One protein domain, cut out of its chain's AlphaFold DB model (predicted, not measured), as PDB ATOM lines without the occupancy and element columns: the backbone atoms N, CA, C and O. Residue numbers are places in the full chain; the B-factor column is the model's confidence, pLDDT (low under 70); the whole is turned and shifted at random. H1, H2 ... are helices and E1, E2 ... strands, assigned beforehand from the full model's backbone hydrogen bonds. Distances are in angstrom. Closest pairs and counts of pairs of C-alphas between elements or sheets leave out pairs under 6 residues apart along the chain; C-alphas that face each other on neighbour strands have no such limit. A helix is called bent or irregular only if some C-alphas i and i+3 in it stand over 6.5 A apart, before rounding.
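This is residues 37 to 126 and 188 to 220 of the 290 residues of an uncharacterized protein of Planctomycetales bacterium 10988 (UniProt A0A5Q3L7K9). A strongly twisted, branched sheet of seven strands bends partly round one helix, H1, which packs along E3 and E4. A second helix, H2, packs on the sheet and crosses over its strands E3 and E4, and its far end sticks out from the body with residues 213 to 217, followed by residues 218 to 220, which stand free too. The printed part has 123 residues with two named helices and seven named strands, in the order E1 E2 E3 E4 H1 E5 E6 E7 H2; each neighbour pair of strands is antiparallel, and the class is mixed, helices and strands. It is compact, with a radius of gyration of the C-alphas of 14.1 A, yet elongated in outline, spanning 49 by 30 by 29 A.

E1, residues 40 to 44, E2, residues 49 to 54, E3, residues 69 to 74, and E4, residues 79 to 81, form a meander, each strand the antiparallel neighbour of the one before. Within hydrogen-bond range are N 41 and O 53 across E1 and E2, at 2.8 A, N 49 and O 70 across E2 and E3, at 2.8 A, and N 73 and O 80 across E3 and E4, at 2.9 A. H1, residues 85 to 95, is on the sheet at a height of 7.5 A; it lies over E3 and runs along the strands, at 14 degrees to E3 on the local plane. It is only just not over E5, residues 100 to 107, on which 2 of its C-alphas fall. The closest C-alphas of H1 and E4 are those of Ala 91 and Tyr 80, 6.0 A. E2 and E4 lie on one side of E3, and E5 on the other side, with N 71 and O 104 at 2.9 A. E6, residues 111 to 121, forms a hairpin with E5, with N 103 and O 115 at 2.8 A. E7, residues 188 to 194, is an edge strand beside E6, with N 118 and O 191 at 3.0 A. H2, residues 201 to 217, is on the sheet at a height of 8.7 A, across the strands at 84 degrees to E3 on the local plane. It lies over E3 and, only just, over E4, on which 3 of its C-alphas fall. The closest C-alphas of H2 and E5 are those of Ala 201 and Ala 102, 5.5 A. H1 and H2 are apart. Every O i to N i+4 pair in H1 is within hydrogen-bond range, and 11 of 13 in H2.

E1 begins with C-alpha 40 at (48.568, -32.971, 28.824). From first to last C-alpha, H1 measures 15.4 A, E5 21.9 A, E6 31.6 A and E7 19.8 A. H2 measures 23.9 A and ends with C-alpha 217 at (40.751, -9.074, 50.549); it has a kink of 50 degrees near residue 211 and is irregular, with C-alphas 211 and 214 lying 7.3 A apart.

The two C-alphas farthest apart, those of Glu 125 and Asn 218, are 49.9 A from each other. Residues 127 to 187 are cut out, and C-alphas 126 and 188 are 12.7 A apart across the cut. The link from E2 to E3, residues 55 to 68, is long. The mean pLDDT of the printed part is 91.2, and residues 122 to 126 are under 70.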
ATOM      1  N   LEU A  37      39.527 -32.579  26.100       90.12
ATOM      2  CA  LEU A  37      40.924 -32.978  26.231       90.12
ATOM      3  C   LEU A  37      41.852 -31.795  25.946       90.12
ATOM      4  O   LEU A  37      41.858 -31.240  24.852       90.12
ATOM      5  N   LEU A  38      42.668 -31.433  26.941       90.56
ATOM      6  CA  LEU A  38      43.706 -30.409  26.786       90.56
ATOM      7  C   LEU A  38      44.969 -30.961  26.101       90.56
ATOM      8  O   LEU A  38      45.705 -30.207  25.481       90.56
ATOM      9  N   GLY A  39      45.222 -32.270  26.206       91.94
ATOM     10  CA  GLY A  39      46.403 -32.911  25.618       91.94
ATOM     11  C   GLY A  39      47.640 -32.926  26.524       91.94
ATOM     12  O   GLY A  39      48.761 -32.917  26.020       91.94
ATOM     13  N   ILE A  40      47.465 -32.942  27.851       95.12
ATOM     14  CA  ILE A  40      48.568 -32.971  28.824       95.12
ATOM     15  C   ILE A  40      48.497 -34.178  29.760       95.12
ATOM     16  O   ILE A  40      47.418 -34.621  30.148       95.12
ATOM     17  N   TYR A  41      49.670 -34.645  30.179       95.38
ATOM     18  CA  TYR A  41      49.861 -35.434  31.388       95.38
ATOM     19  C   TYR A  41      50.357 -34.506  32.486       95.38
ATOM     20  O   TYR A  41      51.268 -33.705  32.259       95.38
ATOM     21  N   ALA A  42      49.767 -34.599  33.675       97.19
ATOM     22  CA  ALA A  42      50.120 -33.701  34.757       97.19
ATOM     23  C   ALA A  42      49.922 -34.323  36.142       97.19
ATOM     24  O   ALA A  42      49.130 -35.250  36.321       97.19
ATOM     25  N   LEU A  43      50.654 -33.794  37.117       97.19
ATOM     26  CA  LEU A  43      50.602 -34.168  38.528       97.19
ATOM     27  C   LEU A  43      50.473 -32.903  39.386       97.19
ATOM     28  O   LEU A  43      50.907 -31.839  38.949       97.19
ATOM     29  N   PRO A  44      49.909 -32.982  40.602       97.69
ATOM     30  CA  PRO A  44      49.923 -31.851  41.527       97.69
ATOM     31  C   PRO A  44      51.352 -31.325  41.751       97.69
ATOM     32  O   PRO A  44      52.268 -32.101  42.035       97.69
ATOM     33  N   GLY A  45      51.534 -30.019  41.569       96.19
ATOM     34  CA  GLY A  45      52.785 -29.280  41.731       96.19
ATOM     35  C   GLY A  45      52.780 -28.394  42.976       96.19
ATOM     36  O   GLY A  45      51.953 -28.566  43.872       96.19
ATOM     37  N   GLN A  46      53.734 -27.461  43.051       94.50
ATOM     38  CA  GLN A  46      53.849 -26.561  44.206       94.50
ATOM     39  C   GLN A  46      52.882 -25.377  44.124       94.50
ATOM     40  O   GLN A  46      52.316 -24.984  45.142       94.50
ATOM     41  N   GLN A  47      52.722 -24.800  42.933       94.94
ATOM     42  CA  GLN A  47      51.885 -23.625  42.680       94.94
ATOM     43  C   GLN A  47      50.602 -23.991  41.932       94.94
ATOM     44  O   GLN A  47      49.596 -23.295  42.051       94.94
ATOM     45  N   GLY A  48      50.628 -25.079  41.166       96.88
ATOM     46  CA  GLY A  48      49.480 -25.535  40.397       96.88
ATOM     47  C   GLY A  48      49.631 -26.967  39.910       96.88
ATOM     48  O   GLY A  48      50.252 -27.806  40.560       96.88
ATOM     49  N   LEU A  49      49.054 -27.264  38.755       98.00
ATOM     50  CA  LEU A  49      49.113 -28.570  38.125       98.00
ATOM     51  C   LEU A  49      50.356 -28.656  37.231       98.00
ATOM     52  O   LEU A  49      50.417 -28.054  36.158       98.00
ATOM     53  N   LYS A  50      51.356 -29.420  37.669       98.38
ATOM     54  CA  LYS A  50      52.633 -29.576  36.978       98.38
ATOM     55  C   LYS A  50      52.512 -30.510  35.779       98.38
ATOM     56  O   LYS A  50      52.247 -31.703  35.933       98.38
ATOM     57  N   VAL A  51      52.787 -29.986  34.593       98.31
ATOM     58  CA  VAL A  51      52.862 -30.727  33.334       98.31
ATOM     59  C   VAL A  51      54.068 -31.663  33.376       98.31
ATOM     60  O   VAL A  51      55.212 -31.236  33.544       98.31
ATOM     61  N   THR A  52      53.821 -32.960  33.223       98.19
ATOM     62  CA  THR A  52      54.871 -33.980  33.123       98.19
ATOM     63  C   THR A  52      55.198 -34.296  31.673       98.19
ATOM     64  O   THR A  52      56.365 -34.499  31.345       98.19
ATOM     65  N   ASN A  53      54.189 -34.316  30.799       97.38
ATOM     66  CA  ASN A  53      54.362 -34.531  29.368       97.38
ATOM     67  C   ASN A  53      53.144 -34.005  28.579       97.38
ATOM     68  O   ASN A  53      52.107 -33.695  29.163       97.38
ATOM     69  N   THR A  54      53.250 -33.929  27.254       95.38
ATOM     70  CA  THR A  54      52.139 -33.589  26.347       95.38
ATOM     71  C   THR A  54      51.815 -34.770  25.438       95.38
ATOM     72  O   THR A  54      52.658 -35.639  25.204       95.38
ATOM     73  N   ILE A  55      50.582 -34.833  24.944       89.62
ATOM     74  CA  ILE A  55      50.153 -35.864  23.998       89.62
ATOM     75  C   ILE A  55      50.451 -35.357  22.585       89.62
ATOM     76  O   ILE A  55      49.956 -34.304  22.188       89.62
ATOM     77  N   GLN A  56      51.262 -36.096  21.827       86.38
ATOM     78  CA  GLN A  56      51.572 -35.744  20.441       86.38
ATOM     79  C   GLN A  56      50.295 -35.720  19.590       86.38
ATOM     80  O   GLN A  56      49.428 -36.580  19.740       86.38
ATOM     81  N   GLY A  57      50.198 -34.731  18.699       80.50
ATOM     82  CA  GLY A  57      49.029 -34.523  17.841       80.50
ATOM     83  C   GLY A  57      47.911 -33.696  18.477       80.50
ATOM     84  O   GLY A  57      46.940 -33.419  17.791       80.50
ATOM     85  N   PHE A  58      48.057 -33.275  19.740       86.00
ATOM     86  CA  PHE A  58      47.119 -32.366  20.403       86.00
ATOM     87  C   PHE A  58      47.686 -30.952  20.522       86.00
ATOM     88  O   PHE A  58      48.903 -30.777  20.616       86.00
ATOM     89  N   SER A  59      46.826 -29.938  20.629       86.50
ATOM     90  CA  SER A  59      47.277 -28.530  20.659       86.50
ATOM     91  C   SER A  59      48.173 -28.134  21.839       86.50
ATOM     92  O   SER A  59      48.866 -27.120  21.760       86.50
ATOM     93  N   ALA A  60      48.190 -28.890  22.943       91.69
ATOM     94  CA  ALA A  60      49.164 -28.660  24.015       91.69
ATOM     95  C   ALA A  60      50.600 -29.009  23.612       91.69
ATOM     96  O   ALA A  60      51.546 -28.451  24.179       91.69
ATOM     97  N   HIS A  61      50.776 -29.901  22.639       91.69
ATOM     98  CA  HIS A  61      52.085 -30.301  22.154       91.69
ATOM     99  C   HIS A  61      52.831 -29.106  21.543       91.69
ATOM    100  O   HIS A  61      52.291 -28.358  20.733       91.69
ATOM    101  N   GLY A  62      54.074 -28.885  21.976       90.44
ATOM    102  CA  GLY A  62      54.900 -27.750  21.539       90.44
ATOM    103  C   GLY A  62      54.510 -26.386  22.131       90.44
ATOM    104  O   GLY A  62      55.282 -25.435  22.010       90.44
ATOM    105  N   LYS A  63      53.357 -26.269  22.804       95.06
ATOM    106  CA  LYS A  63      52.928 -25.042  23.503       95.06
ATOM    107  C   LYS A  63      53.242 -25.103  24.994       95.06
ATOM    108  O   LYS A  63      53.766 -24.135  25.558       95.06
ATOM    109  N   LEU A  64      52.964 -26.250  25.607       97.12
ATOM    110  CA  LEU A  64      53.303 -26.565  26.990       97.12
ATOM    111  C   LEU A  64      54.537 -27.467  27.039       97.12
ATOM    112  O   LEU A  64      54.723 -28.345  26.195       97.12
ATOM    113  N   MET A  65      55.383 -27.236  28.036       97.75
ATOM    114  CA  MET A  65      56.643 -27.943  28.236       97.75
ATOM    115  C   MET A  65      56.615 -28.751  29.539       97.75
ATOM    116  O   MET A  65      55.909 -28.387  30.482       97.75
ATOM    117  N   PRO A  66      57.395 -29.843  29.639       97.94
ATOM    118  CA  PRO A  66      57.600 -30.516  30.914       97.94
ATOM    119  C   PRO A  66      58.104 -29.542  31.986       97.94
ATOM    120  O   PRO A  66      59.036 -28.773  31.747       97.94
ATOM    121  N   ASN A  67      57.536 -29.643  33.186       98.06
ATOM    122  CA  ASN A  67      57.730 -28.755  34.339       98.06
ATOM    123  C   ASN A  67      57.033 -27.391  34.287       98.06
ATOM    124  O   ASN A  67      57.155 -26.654  35.264       98.06
ATOM    125  N   ASP A  68      56.279 -27.073  33.236       98.56
ATOM    126  CA  ASP A  68      55.303 -25.987  33.324       98.56
ATOM    127  C   ASP A  68      54.282 -26.310  34.428       98.56
ATOM    128  O   ASP A  68      53.863 -27.459  34.568       98.56
ATOM    129  N   GLU A  69      53.856 -25.319  35.206       98.44
ATOM    130  CA  GLU A  69      52.756 -25.470  36.160       98.44
ATOM    131  C   GLU A  69      51.555 -24.651  35.693       98.44
ATOM    132  O   GLU A  69      51.620 -23.427  35.612       98.44
ATOM    133  N   VAL A  70      50.448 -25.321  35.380       98.25
ATOM    134  CA  VAL A  70      49.166 -24.666  35.114       98.25
ATOM    135  C   VAL A  70      48.622 -24.183  36.451       98.25
ATOM    136  O   VAL A  70      48.312 -24.993  37.319       98.25
ATOM    137  N   VAL A  71      48.572 -22.869  36.650       98.12
ATOM    138  CA  VAL A  71      48.231 -22.271  37.948       98.12
ATOM    139  C   VAL A  71      46.735 -21.996  38.008       98.12
ATOM    140  O   VAL A  71      46.049 -22.427  38.941       98.12
ATOM    141  N   ARG A  72      46.213 -21.311  36.985       97.38
ATOM    142  CA  ARG A  72      44.817 -20.868  36.919       97.38
ATOM    143  C   ARG A  72      44.250 -20.940  35.511       97.38
ATOM    144  O   ARG A  72      44.987 -20.884  34.528       97.38
ATOM    145  N   VAL A  73      42.928 -20.986  35.440       97.38
ATOM    146  CA  VAL A  73      42.140 -20.864  34.211       97.38
ATOM    147  C   VAL A  73      41.064 -19.798  34.430       97.38
ATOM    148  O   VAL A  73      40.555 -19.668  35.540       97.38
ATOM    149  N   THR A  74      40.729 -19.024  33.404       96.88
ATOM    150  CA  THR A  74      39.641 -18.035  33.437       96.88
ATOM    151  C   THR A  74      38.877 -18.040  32.120       96.88
ATOM    152  O   THR A  74      39.489 -18.190  31.068       96.88
ATOM    153  N   ASP A  75      37.564 -17.857  32.160       95.19
ATOM    154  CA  ASP A  75      36.724 -17.529  30.992       95.19
ATOM    155  C   ASP A  75      36.486 -16.011  30.858       95.19
ATOM    156  O   ASP A  75      35.708 -15.563  30.021       95.19
ATOM    157  N   GLY A  76      37.162 -15.209  31.690       93.31
ATOM    158  CA  GLY A  76      36.961 -13.764  31.827       93.31
ATOM    159  C   GLY A  76      35.950 -13.393  32.911       93.31
ATOM    160  O   GLY A  76      36.023 -12.294  33.464       93.31
ATOM    161  N   GLU A  77      35.063 -14.313  33.287       91.69
ATOM    162  CA  GLU A  77      34.007 -14.079  34.272       91.69
ATOM    163  C   GLU A  77      34.324 -14.702  35.632       91.69
ATOM    164  O   GLU A  77      34.068 -14.065  36.664       91.69
ATOM    165  N   GLU A  78      34.875 -15.917  35.622       92.00
ATOM    166  CA  GLU A  78      35.270 -16.732  36.770       92.00
ATOM    167  C   GLU A  78      36.764 -17.091  36.707       92.00
ATOM    168  O   GLU A  78      37.320 -17.371  35.649       92.00
ATOM    169  N   LEU A  79      37.429 -17.096  37.869       94.75
ATOM    170  CA  LEU A  79      38.829 -17.493  38.008       94.75
ATOM    171  C   LEU A  79      38.912 -18.828  38.755       94.75
ATOM    172  O   LEU A  79      38.538 -18.917  39.924       94.75
ATOM    173  N   TYR A  80      39.442 -19.848  38.091       94.62
ATOM    174  CA  TYR A  80      39.566 -21.202  38.616       94.62
ATOM    175  C   TYR A  80      41.024 -21.509  38.954       94.62
ATOM    176  O   TYR A  80      41.899 -21.470  38.089       94.62
ATOM    177  N   GLU A  81      41.298 -21.848  40.211       95.44
ATOM    178  CA  GLU A  81      42.595 -22.397  40.608       95.44
ATOM    179  C   GLU A  81      42.710 -23.862  40.193       95.44
ATOM    180  O   GLU A  81      41.740 -24.621  40.245       95.44
ATOM    181  N   THR A  82      43.914 -24.278  39.804       96.31
ATOM    182  CA  THR A  82      44.146 -25.635  39.287       96.31
ATOM    183  C   THR A  82      45.223 -26.392  40.072       96.31
ATOM    184  O   THR A  82      46.220 -26.815  39.505       96.31
ATOM    185  N   PRO A  83      45.041 -26.637  41.386       95.62
ATOM    186  CA  PRO A  83      46.013 -27.394  42.187       95.62
ATOM    187  C   PRO A  83      46.038 -28.897  41.860       95.62
ATOM    188  O   PRO A  83      46.911 -29.633  42.316       95.62
ATOM    189  N   SER A  84      45.045 -29.398  41.120       95.38
ATOM    190  CA  SER A  84      44.896 -30.819  40.804       95.38
ATOM    191  C   SER A  84      44.228 -31.025  39.449       95.38
ATOM    192  O   SER A  84      43.550 -30.133  38.938       95.38
ATOM    193  N   LEU A  85      44.368 -32.237  38.900       93.94
ATOM    194  CA  LEU A  85      43.700 -32.618  37.657       93.94
ATOM    195  C   LEU A  85      42.179 -32.460  37.781       93.94
ATOM    196  O   LEU A  85      41.553 -31.917  36.885       93.94
ATOM    197  N   LEU A  86      41.591 -32.839  38.922       92.94
ATOM    198  CA  LEU A  86      40.152 -32.706  39.161       92.94
ATOM    199  C   LEU A  86      39.681 -31.244  39.130       92.94
ATOM    200  O   LEU A  86      38.606 -30.965  38.609       92.94
ATOM    201  N   ALA A  87      40.473 -30.316  39.672       93.56
ATOM    202  CA  ALA A  87      40.152 -28.890  39.628       93.56
ATOM    203  C   ALA A  87      40.209 -28.343  38.193       93.56
ATOM    204  O   ALA A  87      39.343 -27.566  37.799       93.56
ATOM    205  N   LEU A  88      41.171 -28.810  37.390       95.56
ATOM    206  CA  LEU A  88      41.219 -28.496  35.964       95.56
ATOM    207  C   LEU A  88      40.012 -29.088  35.215       95.56
ATOM    208  O   LEU A  88      39.400 -28.385  34.420       95.56
ATOM    209  N   GLU A  89      39.635 -30.345  35.469       93.62
ATOM    210  CA  GLU A  89      38.425 -30.953  34.886       93.62
ATOM    211  C   GLU A  89      37.161 -30.161  35.242       93.62
ATOM    212  O   GLU A  89      36.337 -29.904  34.368       93.62
ATOM    213  N   TYR A  90      37.041 -29.722  36.498       93.25
ATOM    214  CA  TYR A  90      35.942 -28.870  36.945       93.25
ATOM    215  C   TYR A  90      35.924 -27.523  36.211       93.25
ATOM    216  O   TYR A  90      34.874 -27.114  35.727       93.25
ATOM    217  N   ALA A  91      37.075 -26.858  36.072       94.62
ATOM    218  CA  ALA A  91      37.169 -25.609  35.317       94.62
ATOM    219  C   ALA A  91      36.722 -25.806  33.860       94.62
ATOM    220  O   ALA A  91      35.903 -25.042  33.361       94.62
ATOM    221  N   LYS A  92      37.190 -26.873  33.198       93.81
ATOM    222  CA  LYS A  92      36.767 -27.197  31.829       93.81
ATOM    223  C   LYS A  92      35.260 -27.392  31.737       93.81
ATOM    224  O   LYS A  92      34.648 -26.812  30.855       93.81
ATOM    225  N   ASP A  93      34.671 -28.178  32.636       92.00
ATOM    226  CA  ASP A  93      33.226 -28.443  32.662       92.00
ATOM    227  C   ASP A  93      32.396 -27.159  32.833       92.00
ATOM    228  O   ASP A  93      31.369 -26.989  32.180       92.00
ATOM    229  N   ARG A  94      32.873 -26.218  33.658       93.75
ATOM    230  CA  ARG A  94      32.222 -24.918  33.878       93.75
ATOM    231  C   ARG A  94      32.314 -23.982  32.676       93.75
ATOM    232  O   ARG A  94      31.320 -23.342  32.347       93.75
ATOM    233  N   ILE A  95      33.482 -23.925  32.043       93.69
ATOM    234  CA  ILE A  95      33.730 -23.113  30.844       93.69
ATOM    235  C   ILE A  95      32.929 -23.677  29.670       93.69
ATOM    236  O   ILE A  95      32.240 -22.951  28.964       93.69
ATOM    237  N   GLY A  96      32.967 -24.995  29.500       89.69
ATOM    238  CA  GLY A  96      32.232 -25.691  28.463       89.69
ATOM    239  C   GLY A  96      32.872 -25.605  27.069       89.69
ATOM    240  O   GLY A  96      33.945 -25.030  26.866       89.69
ATOM    241  N   PRO A  97      32.218 -26.238  26.085       89.75
ATOM    242  CA  PRO A  97      32.684 -26.289  24.707       89.75
ATOM    243  C   PRO A  97      32.497 -24.939  23.992       89.75
ATOM    244  O   PRO A  97      31.564 -24.199  24.300       89.75
ATOM    245  N   PHE A  98      33.340 -24.648  22.995       89.25
ATOM    246  CA  PHE A  98      33.308 -23.440  22.146       89.25
ATOM    247  C   PHE A  98      33.445 -22.107  22.888       89.25
ATOM    248  O   PHE A  98      33.204 -21.047  22.314       89.25
ATOM    249  N   GLN A  99      33.806 -22.156  24.167       92.50
ATOM    250  CA  GLN A  99      34.085 -20.969  24.948       92.50
ATOM    251  C   GLN A  99      35.579 -20.694  24.936       92.50
ATOM    252  O   GLN A  99      36.413 -21.594  25.086       92.50
ATOM    253  N   GLN A 100      35.898 -19.422  24.749       92.88
ATOM    254  CA  GLN A 100      37.257 -18.937  24.841       92.88
ATOM    255  C   GLN A 100      37.610 -18.724  26.312       92.88
ATOM    256  O   GLN A 100      36.894 -18.052  27.048       92.88
ATOM    257  N   ALA A 101      38.752 -19.255  26.714       96.75
ATOM    258  CA  ALA A 101      39.305 -19.103  28.045       96.75
ATOM    259  C   ALA A 101      40.803 -18.803  27.965       96.75
ATOM    260  O   ALA A 101      41.438 -18.983  26.925       96.75
ATOM    261  N   ALA A 102      41.387 -18.350  29.064       97.81
ATOM    262  CA  ALA A 102      42.816 -18.153  29.207       97.81
ATOM    263  C   ALA A 102      43.371 -19.052  30.317       97.81
ATOM    264  O   ALA A 102      42.719 -19.300  31.333       97.81
ATOM    265  N   ILE A 103      44.599 -19.528  30.129       97.88
ATOM    266  CA  ILE A 103      45.349 -20.330  31.091       97.88
ATOM    267  C   ILE A 103      46.587 -19.540  31.521       97.88
ATOM    268  O   ILE A 103      47.350 -19.057  30.683       97.88
ATOM    269  N   GLU A 104      46.786 -19.432  32.833       98.19
ATOM    270  CA  GLU A 104      47.986 -18.873  33.453       98.19
ATOM    271  C   GLU A 104      48.935 -20.020  33.791       98.19
ATOM    272  O   GLU A 104      48.593 -20.919  34.568       98.19
ATOM    273  N   VAL A 105      50.130 -19.984  33.208       98.38
ATOM    274  CA  VAL A 105      51.136 -21.039  33.341       98.38
ATOM    275  C   VAL A 105      52.413 -20.448  33.913       98.38
ATOM    276  O   VAL A 105      52.942 -19.473  33.386       98.38
ATOM    277  N   PHE A 106      52.947 -21.046  34.970       98.38
ATOM    278  CA  PHE A 106      54.281 -20.738  35.460       98.38
ATOM    279  C   PHE A 106      55.302 -21.633  34.757       98.38
ATOM    280  O   PHE A 106      55.272 -22.855  34.905       98.38
ATOM    281  N   ARG A 107      56.222 -21.029  34.002       98.19
ATOM    282  CA  ARG A 107      57.301 -21.735  33.307       98.19
ATOM    283  C   ARG A 107      58.643 -21.494  34.000       98.19
ATOM    284  O   ARG A 107      59.100 -20.345  34.052       98.19
ATOM    285  N   PRO A 108      59.332 -22.541  34.488       97.12
ATOM    286  CA  PRO A 108      60.652 -22.397  35.095       97.12
ATOM    287  C   PRO A 108      61.641 -21.664  34.176       97.12
ATOM    288  O   PRO A 108      61.782 -21.997  33.004       97.12
ATOM    289  N   GLY A 109      62.313 -20.641  34.706       97.19
ATOM    290  CA  GLY A 109      63.277 -19.817  33.964       97.19
ATOM    291  C   GLY A 109      62.671 -18.720  33.077       97.19
ATOM    292  O   GLY A 109      63.381 -17.777  32.743       97.19
ATOM    293  N   GLN A 110      61.377 -18.791  32.744       97.31
ATOM    294  CA  GLN A 110      60.675 -17.761  31.962       97.31
ATOM    295  C   GLN A 110      59.691 -16.934  32.811       97.31
ATOM    296  O   GLN A 110      59.448 -15.770  32.502       97.31
ATOM    297  N   GLY A 111      59.157 -17.506  33.892       97.56
ATOM    298  CA  GLY A 111      58.127 -16.891  34.727       97.56
ATOM    299  C   GLY A 111      56.714 -17.197  34.229       97.56
ATOM    300  O   GLY A 111      56.480 -18.207  33.566       97.56
ATOM    301  N   THR A 112      55.757 -16.343  34.585       97.69
ATOM    302  CA  THR A 112      54.353 -16.520  34.201       97.69
ATOM    303  C   THR A 112      54.133 -16.189  32.727       97.69
ATOM    304  O   THR A 112      54.499 -15.110  32.262       97.69
ATOM    305  N   ILE A 113      53.489 -17.103  32.006       97.81
ATOM    306  CA  ILE A 113      53.014 -16.927  30.634       97.81
ATOM    307  C   ILE A 113      51.497 -17.128  30.576       97.81
ATOM    308  O   ILE A 113      50.911 -17.802  31.426       97.81
ATOM    309  N   TYR A 114      50.874 -16.562  29.545       97.88
ATOM    310  CA  TYR A 114      49.434 -16.639  29.324       97.88
ATOM    311  C   TYR A 114      49.146 -17.249  27.958       97.88
ATOM    312  O   TYR A 114      49.812 -16.930  26.965       97.88
ATOM    313  N   LEU A 115      48.180 -18.161  27.932       97.56
ATOM    314  CA  LEU A 115      47.771 -18.889  26.738       97.56
ATOM    315  C   LEU A 115      46.255 -18.804  26.595       97.56
ATOM    316  O   LEU A 115      45.536 -19.008  27.568       97.56
ATOM    317  N   TRP A 116      45.767 -18.565  25.386       97.12
ATOM    318  CA  TRP A 116      44.365 -18.780  25.052       97.12
ATOM    319  C   TRP A 116      44.082 -20.267  24.887       97.12
ATOM    320  O   TRP A 116      44.905 -20.993  24.328       97.12
ATOM    321  N   VAL A 117      42.903 -20.692  25.326       95.25
ATOM    322  CA  VAL A 117      42.364 -22.035  25.141       95.25
ATOM    323  C   VAL A 117      40.915 -21.957  24.665       95.25
ATOM    324  O   VAL A 117      40.139 -21.133  25.138       95.25
ATOM    325  N   GLU A 118      40.543 -22.815  23.725       91.38
ATOM    326  CA  GLU A 118      39.161 -22.975  23.261       91.38
ATOM    327  C   GLU A 118      38.899 -24.458  23.000       91.38
ATOM    328  O   GLU A 118      39.690 -25.100  22.314       91.38
ATOM    329  N   PHE A 119      37.824 -25.032  23.538       87.19
ATOM    330  CA  PHE A 119      37.511 -26.449  23.325       87.19
ATOM    331  C   PHE A 119      36.620 -26.625  22.095       87.19
ATOM    332  O   PHE A 119      35.446 -26.265  22.121       87.19
ATOM    333  N   LEU A 120      37.166 -27.206  21.032       83.19
ATOM    334  CA  LEU A 120      36.490 -27.458  19.760       83.19
ATOM    335  C   LEU A 120      36.166 -28.950  19.604       83.19
ATOM    336  O   LEU A 120      36.883 -29.789  20.145       83.19
ATOM    337  N   PRO A 121      35.070 -29.321  18.928       75.94
ATOM    338  CA  PRO A 121      34.730 -30.709  18.694       75.94
ATOM    339  C   PRO A 121      35.834 -31.333  17.864       75.94
ATOM    340  O   PRO A 121      36.325 -30.742  16.904       75.94
ATOM    341  N   ILE A 122      36.211 -32.550  18.234       69.12
ATOM    342  CA  ILE A 122      37.020 -33.394  17.378       69.12
ATOM    343  C   ILE A 122      36.110 -33.743  16.210       69.12
ATOM    344  O   ILE A 122      35.234 -34.605  16.323       69.12
ATOM    345  N   GLU A 123      36.285 -33.027  15.103       60.41
ATOM    346  CA  GLU A 123      35.736 -33.408  13.813       60.41
ATOM    347  C   GLU A 123      36.351 -34.764  13.462       60.41
ATOM    348  O   GLU A 123      37.430 -34.863  12.888       60.41
ATOM    349  N   THR A 124      35.716 -35.847  13.906       48.81
ATOM    350  CA  THR A 124      36.112 -37.196  13.524       48.81
ATOM    351  C   THR A 124      36.022 -37.312  12.005       48.81
ATOM    352  O   THR A 124      34.955 -37.595  11.474       48.81
ATOM    353  N   GLU A 125      37.154 -37.217  11.327       43.09
ATOM    354  CA  GLU A 125      37.859 -38.462  11.068       43.09
ATOM    355  C   GLU A 125      39.081 -38.497  11.981       43.09
ATOM    356  O   GLU A 125      39.753 -37.475  12.122       43.09
ATOM    357  N   PRO A 126      39.395 -39.624  12.646       44.16
ATOM    358  CA  PRO A 126      40.752 -39.792  13.110       44.16
ATOM    359  C   PRO A 126      41.586 -39.713  11.838       44.16
ATOM    360  O   PRO A 126      41.664 -40.681  11.082       44.16
ATOM    361  N   MET A 188      36.012 -33.534  22.483       80.06
ATOM    362  CA  MET A 188      36.428 -32.152  22.245       80.06
ATOM    363  C   MET A 188      37.938 -32.024  22.473       80.06
ATOM    364  O   MET A 188      38.461 -32.563  23.453       80.06
ATOM    365  N   GLU A 189      38.634 -31.305  21.602       84.19
ATOM    366  CA  GLU A 189      40.049 -30.964  21.714       84.19
ATOM    367  C   GLU A 189      40.220 -29.468  22.001       84.19
ATOM    368  O   GLU A 189      39.547 -28.616  21.427       84.19
ATOM    369  N   ALA A 190      41.141 -29.136  22.902       85.69
ATOM    370  CA  ALA A 190      41.558 -27.760  23.118       85.69
ATOM    371  C   ALA A 190      42.379 -27.239  21.936       85.69
ATOM    372  O   ALA A 190      43.324 -27.898  21.534       85.69
ATOM    373  N   ARG A 191      42.113 -26.020  21.475       90.56
ATOM    374  CA  ARG A 191      42.999 -25.198  20.648       90.56
ATOM    375  C   ARG A 191      43.755 -24.237  21.555       90.56
ATOM    376  O   ARG A 191      43.120 -23.478  22.281       90.56
ATOM    377  N   ILE A 192      45.087 -24.241  21.499       92.06
ATOM    378  CA  ILE A 192      45.933 -23.375  22.336       92.06
ATOM    379  C   ILE A 192      46.662 -22.343  21.478       92.06
ATOM    380  O   ILE A 192      47.298 -22.695  20.483       92.06
ATOM    381  N   GLN A 193      46.604 -21.074  21.881       93.88
ATOM    382  CA  GLN A 193      47.325 -19.981  21.224       93.88
ATOM    383  C   GLN A 193      48.127 -19.186  22.254       93.88
ATOM    384  O   GLN A 193      47.657 -18.912  23.354       93.88
ATOM    385  N   THR A 194      49.354 -18.815  21.910       94.50
ATOM    386  CA  THR A 194      50.212 -17.994  22.774       94.50
ATOM    387  C   THR A 194      49.810 -16.520  22.731       94.50
ATOM    388  O   THR A 194      49.225 -16.069  21.747       94.50
ATOM    389  N   GLU A 195      50.212 -15.740  23.737       92.56
ATOM    390  CA  GLU A 195      50.032 -14.276  23.757       92.56
ATOM    391  C   GLU A 195      50.572 -13.580  22.487       92.56
ATOM    392  O   GLU A 195      50.035 -12.571  22.043       92.56
ATOM    393  N   LYS A 196      51.620 -14.137  21.859       93.62
ATOM    394  CA  LYS A 196      52.165 -13.621  20.591       93.62
ATOM    395  C   LYS A 196      51.257 -13.906  19.391       93.62
ATOM    396  O   LYS A 196      51.236 -13.122  18.452       93.62
ATOM    397  N   GLU A 197      50.561 -15.040  19.400       92.94
ATOM    398  CA  GLU A 197      49.662 -15.468  18.317       92.94
ATOM    399  C   GLU A 197      48.294 -14.793  18.421       92.94
ATOM    400  O   GLU A 197      47.690 -14.455  17.404       92.94
ATOM    401  N   LYS A 198      47.811 -14.593  19.648       94.81
ATOM    402  CA  LYS A 198      46.575 -13.876  19.947       94.81
ATOM    403  C   LYS A 198      46.787 -13.074  21.237       94.81
ATOM    404  O   LYS A 198      46.815 -13.673  22.310       94.81
ATOM    405  N   PRO A 199      46.958 -11.745  21.166       95.50
ATOM    406  CA  PRO A 199      47.154 -10.931  22.361       95.50
ATOM    407  C   PRO A 199      45.875 -10.849  23.204       95.50
ATOM    408  O   PRO A 199      44.766 -11.029  22.696       95.50
ATOM    409  N   GLY A 200      46.034 -10.555  24.492       95.56
ATOM    410  CA  GLY A 200      44.956 -10.274  25.436       95.56
ATOM    411  C   GLY A 200      44.678 -11.369  26.466       95.56
ATOM    412  O   GLY A 200      43.795 -11.165  27.299       95.56
ATOM    413  N   ALA A 201      45.402 -12.496  26.470       95.88
ATOM    414  CA  ALA A 201      45.162 -13.528  27.483       95.88
ATOM    415  C   ALA A 201      45.566 -13.006  28.870       95.88
ATOM    416  O   ALA A 201      44.850 -13.228  29.846       95.88
ATOM    417  N   SER A 202      46.658 -12.237  28.961       96.88
ATOM    418  CA  SER A 202      47.049 -11.578  30.216       96.88
ATOM    419  C   SER A 202      46.018 -10.548  30.688       96.88
ATOM    420  O   SER A 202      45.699 -10.504  31.875       96.88
ATOM    421  N   LEU A 203      45.454  -9.758  29.765       96.69
ATOM    422  CA  LEU A 203      44.416  -8.764  30.067       96.69
ATOM    423  C   LEU A 203      43.154  -9.430  30.623       96.69
ATOM    424  O   LEU A 203      42.604  -8.949  31.611       96.69
ATOM    425  N   MET A 204      42.758 -10.583  30.074       96.00
ATOM    426  CA  MET A 204      41.633 -11.362  30.602       96.00
ATOM    427  C   MET A 204      41.855 -11.762  32.070       96.00
ATOM    428  O   MET A 204      40.933 -11.697  32.885       96.00
ATOM    429  N   PHE A 205      43.086 -12.125  32.449       95.50
ATOM    430  CA  PHE A 205      43.420 -12.390  33.850       95.50
ATOM    431  C   PHE A 205      43.430 -11.129  34.712       95.50
ATOM    432  O   PHE A 205      43.027 -11.196  35.873       95.50
ATOM    433  N   GLU A 206      43.884  -9.990  34.194       94.38
ATOM    434  CA  GLU A 206      43.844  -8.723  34.931       94.38
ATOM    435  C   GLU A 206      42.408  -8.279  35.226       94.38
ATOM    436  O   GLU A 206      42.107  -7.872  36.350       94.38
ATOM    437  N   GLU A 207      41.515  -8.390  34.245       94.12
ATOM    438  CA  GLU A 207      40.093  -8.069  34.389       94.12
ATOM    439  C   GLU A 207      39.403  -9.016  35.370       94.12
ATOM    440  O   GLU A 207      38.780  -8.556  36.335       94.12
ATOM    441  N   ALA A 208      39.607 -10.327  35.208       92.81
ATOM    442  CA  ALA A 208      39.100 -11.319  36.148       92.81
ATOM    443  C   ALA A 208      39.625 -11.042  37.567       92.81
ATOM    444  O   ALA A 208      38.851 -10.974  38.521       92.81
ATOM    445  N   ARG A 209      40.928 -10.779  37.740       90.69
ATOM    446  CA  ARG A 209      41.499 -10.454  39.058       90.69
ATOM    447  C   ARG A 209      40.891  -9.203  39.667       90.69
ATOM    448  O   ARG A 209      40.592  -9.244  40.852       90.69
ATOM    449  N   LYS A 210      40.671  -8.127  38.907       92.12
ATOM    450  CA  LYS A 210      40.005  -6.911  39.420       92.12
ATOM    451  C   LYS A 210      38.594  -7.217  39.913       92.12
ATOM    452  O   LYS A 210      38.201  -6.760  40.985       92.12
ATOM    453  N   LYS A 211      37.854  -8.042  39.170       89.06
ATOM    454  CA  LYS A 211      36.519  -8.506  39.563       89.06
ATOM    455  C   LYS A 211      36.564  -9.350  40.842       89.06
ATOM    456  O   LYS A 211      35.671  -9.233  41.682       89.06
ATOM    457  N   PHE A 212      37.617 -10.155  41.015       84.19
ATOM    458  CA  PHE A 212      37.782 -11.033  42.174       84.19
ATOM    459  C   PHE A 212      38.552 -10.427  43.361       84.19
ATOM    460  O   PHE A 212      38.514 -10.973  44.465       84.19
ATOM    461  N   GLU A 213      39.204  -9.279  43.188       84.56
ATOM    462  CA  GLU A 213      40.016  -8.605  44.208       84.56
ATOM    463  C   GLU A 213      39.285  -8.396  45.551       84.56
ATOM    464  O   GLU A 213      39.890  -8.649  46.601       84.56
ATOM    465  N   PRO A 214      37.988  -8.016  45.579       82.75
ATOM    466  CA  PRO A 214      37.250  -7.871  46.833       82.75
ATOM    467  C   PRO A 214      37.165  -9.167  47.648       82.75
ATOM    468  O   PRO A 214      37.106  -9.114  48.878       82.75
ATOM    469  N   TYR A 215      37.174 -10.323  46.981       77.50
ATOM    470  CA  TYR A 215      37.081 -11.633  47.622       77.50
ATOM    471  C   TYR A 215      38.421 -12.084  48.198       77.50
ATOM    472  O   TYR A 215      38.454 -12.619  49.303       77.50
ATOM    473  N   PHE A 216      39.533 -11.776  47.523       75.25
ATOM    474  CA  PHE A 216      40.872 -12.024  48.068       75.25
ATOM    475  C   PHE A 216      41.150 -11.183  49.318       75.25
ATOM    476  O   PHE A 216      41.789 -11.654  50.257       75.25
ATOM    477  N   LYS A 217      40.629  -9.949  49.369       80.81
ATOM    478  CA  LYS A 217      40.751  -9.074  50.549       80.81
ATOM    479  C   LYS A 217      39.843  -9.490  51.710       80.81
ATOM    480  O   LYS A 217      40.087  -9.077  52.840       80.81
ATOM    481  N   ASN A 218      38.789 -10.265  51.452       80.62
ATOM    482  CA  ASN A 218      37.808 -10.664  52.459       80.62
ATOM    483  C   ASN A 218      37.364 -12.122  52.234       80.62
ATOM    484  O   ASN A 218      36.249 -12.366  51.757       80.62
ATOM    485  N   PRO A 219      38.208 -13.111  52.590       72.19
ATOM    486  CA  PRO A 219      37.951 -14.520  52.280       72.19
ATOM    487  C   PRO A 219      36.657 -15.048  52.915       72.19
ATOM    488  O   PRO A 219      36.032 -15.954  52.378       72.19
ATOM    489  N   SER A 220      36.185 -14.437  54.007       76.69
ATOM    490  CA  SER A 220      34.908 -14.773  54.655       76.69
ATOM    491  C   SER A 220      33.672 -14.486  53.794       76.69
ATOM    492  O   SER A 220      32.618 -15.077  54.027       76.69
TER     493      SER A 220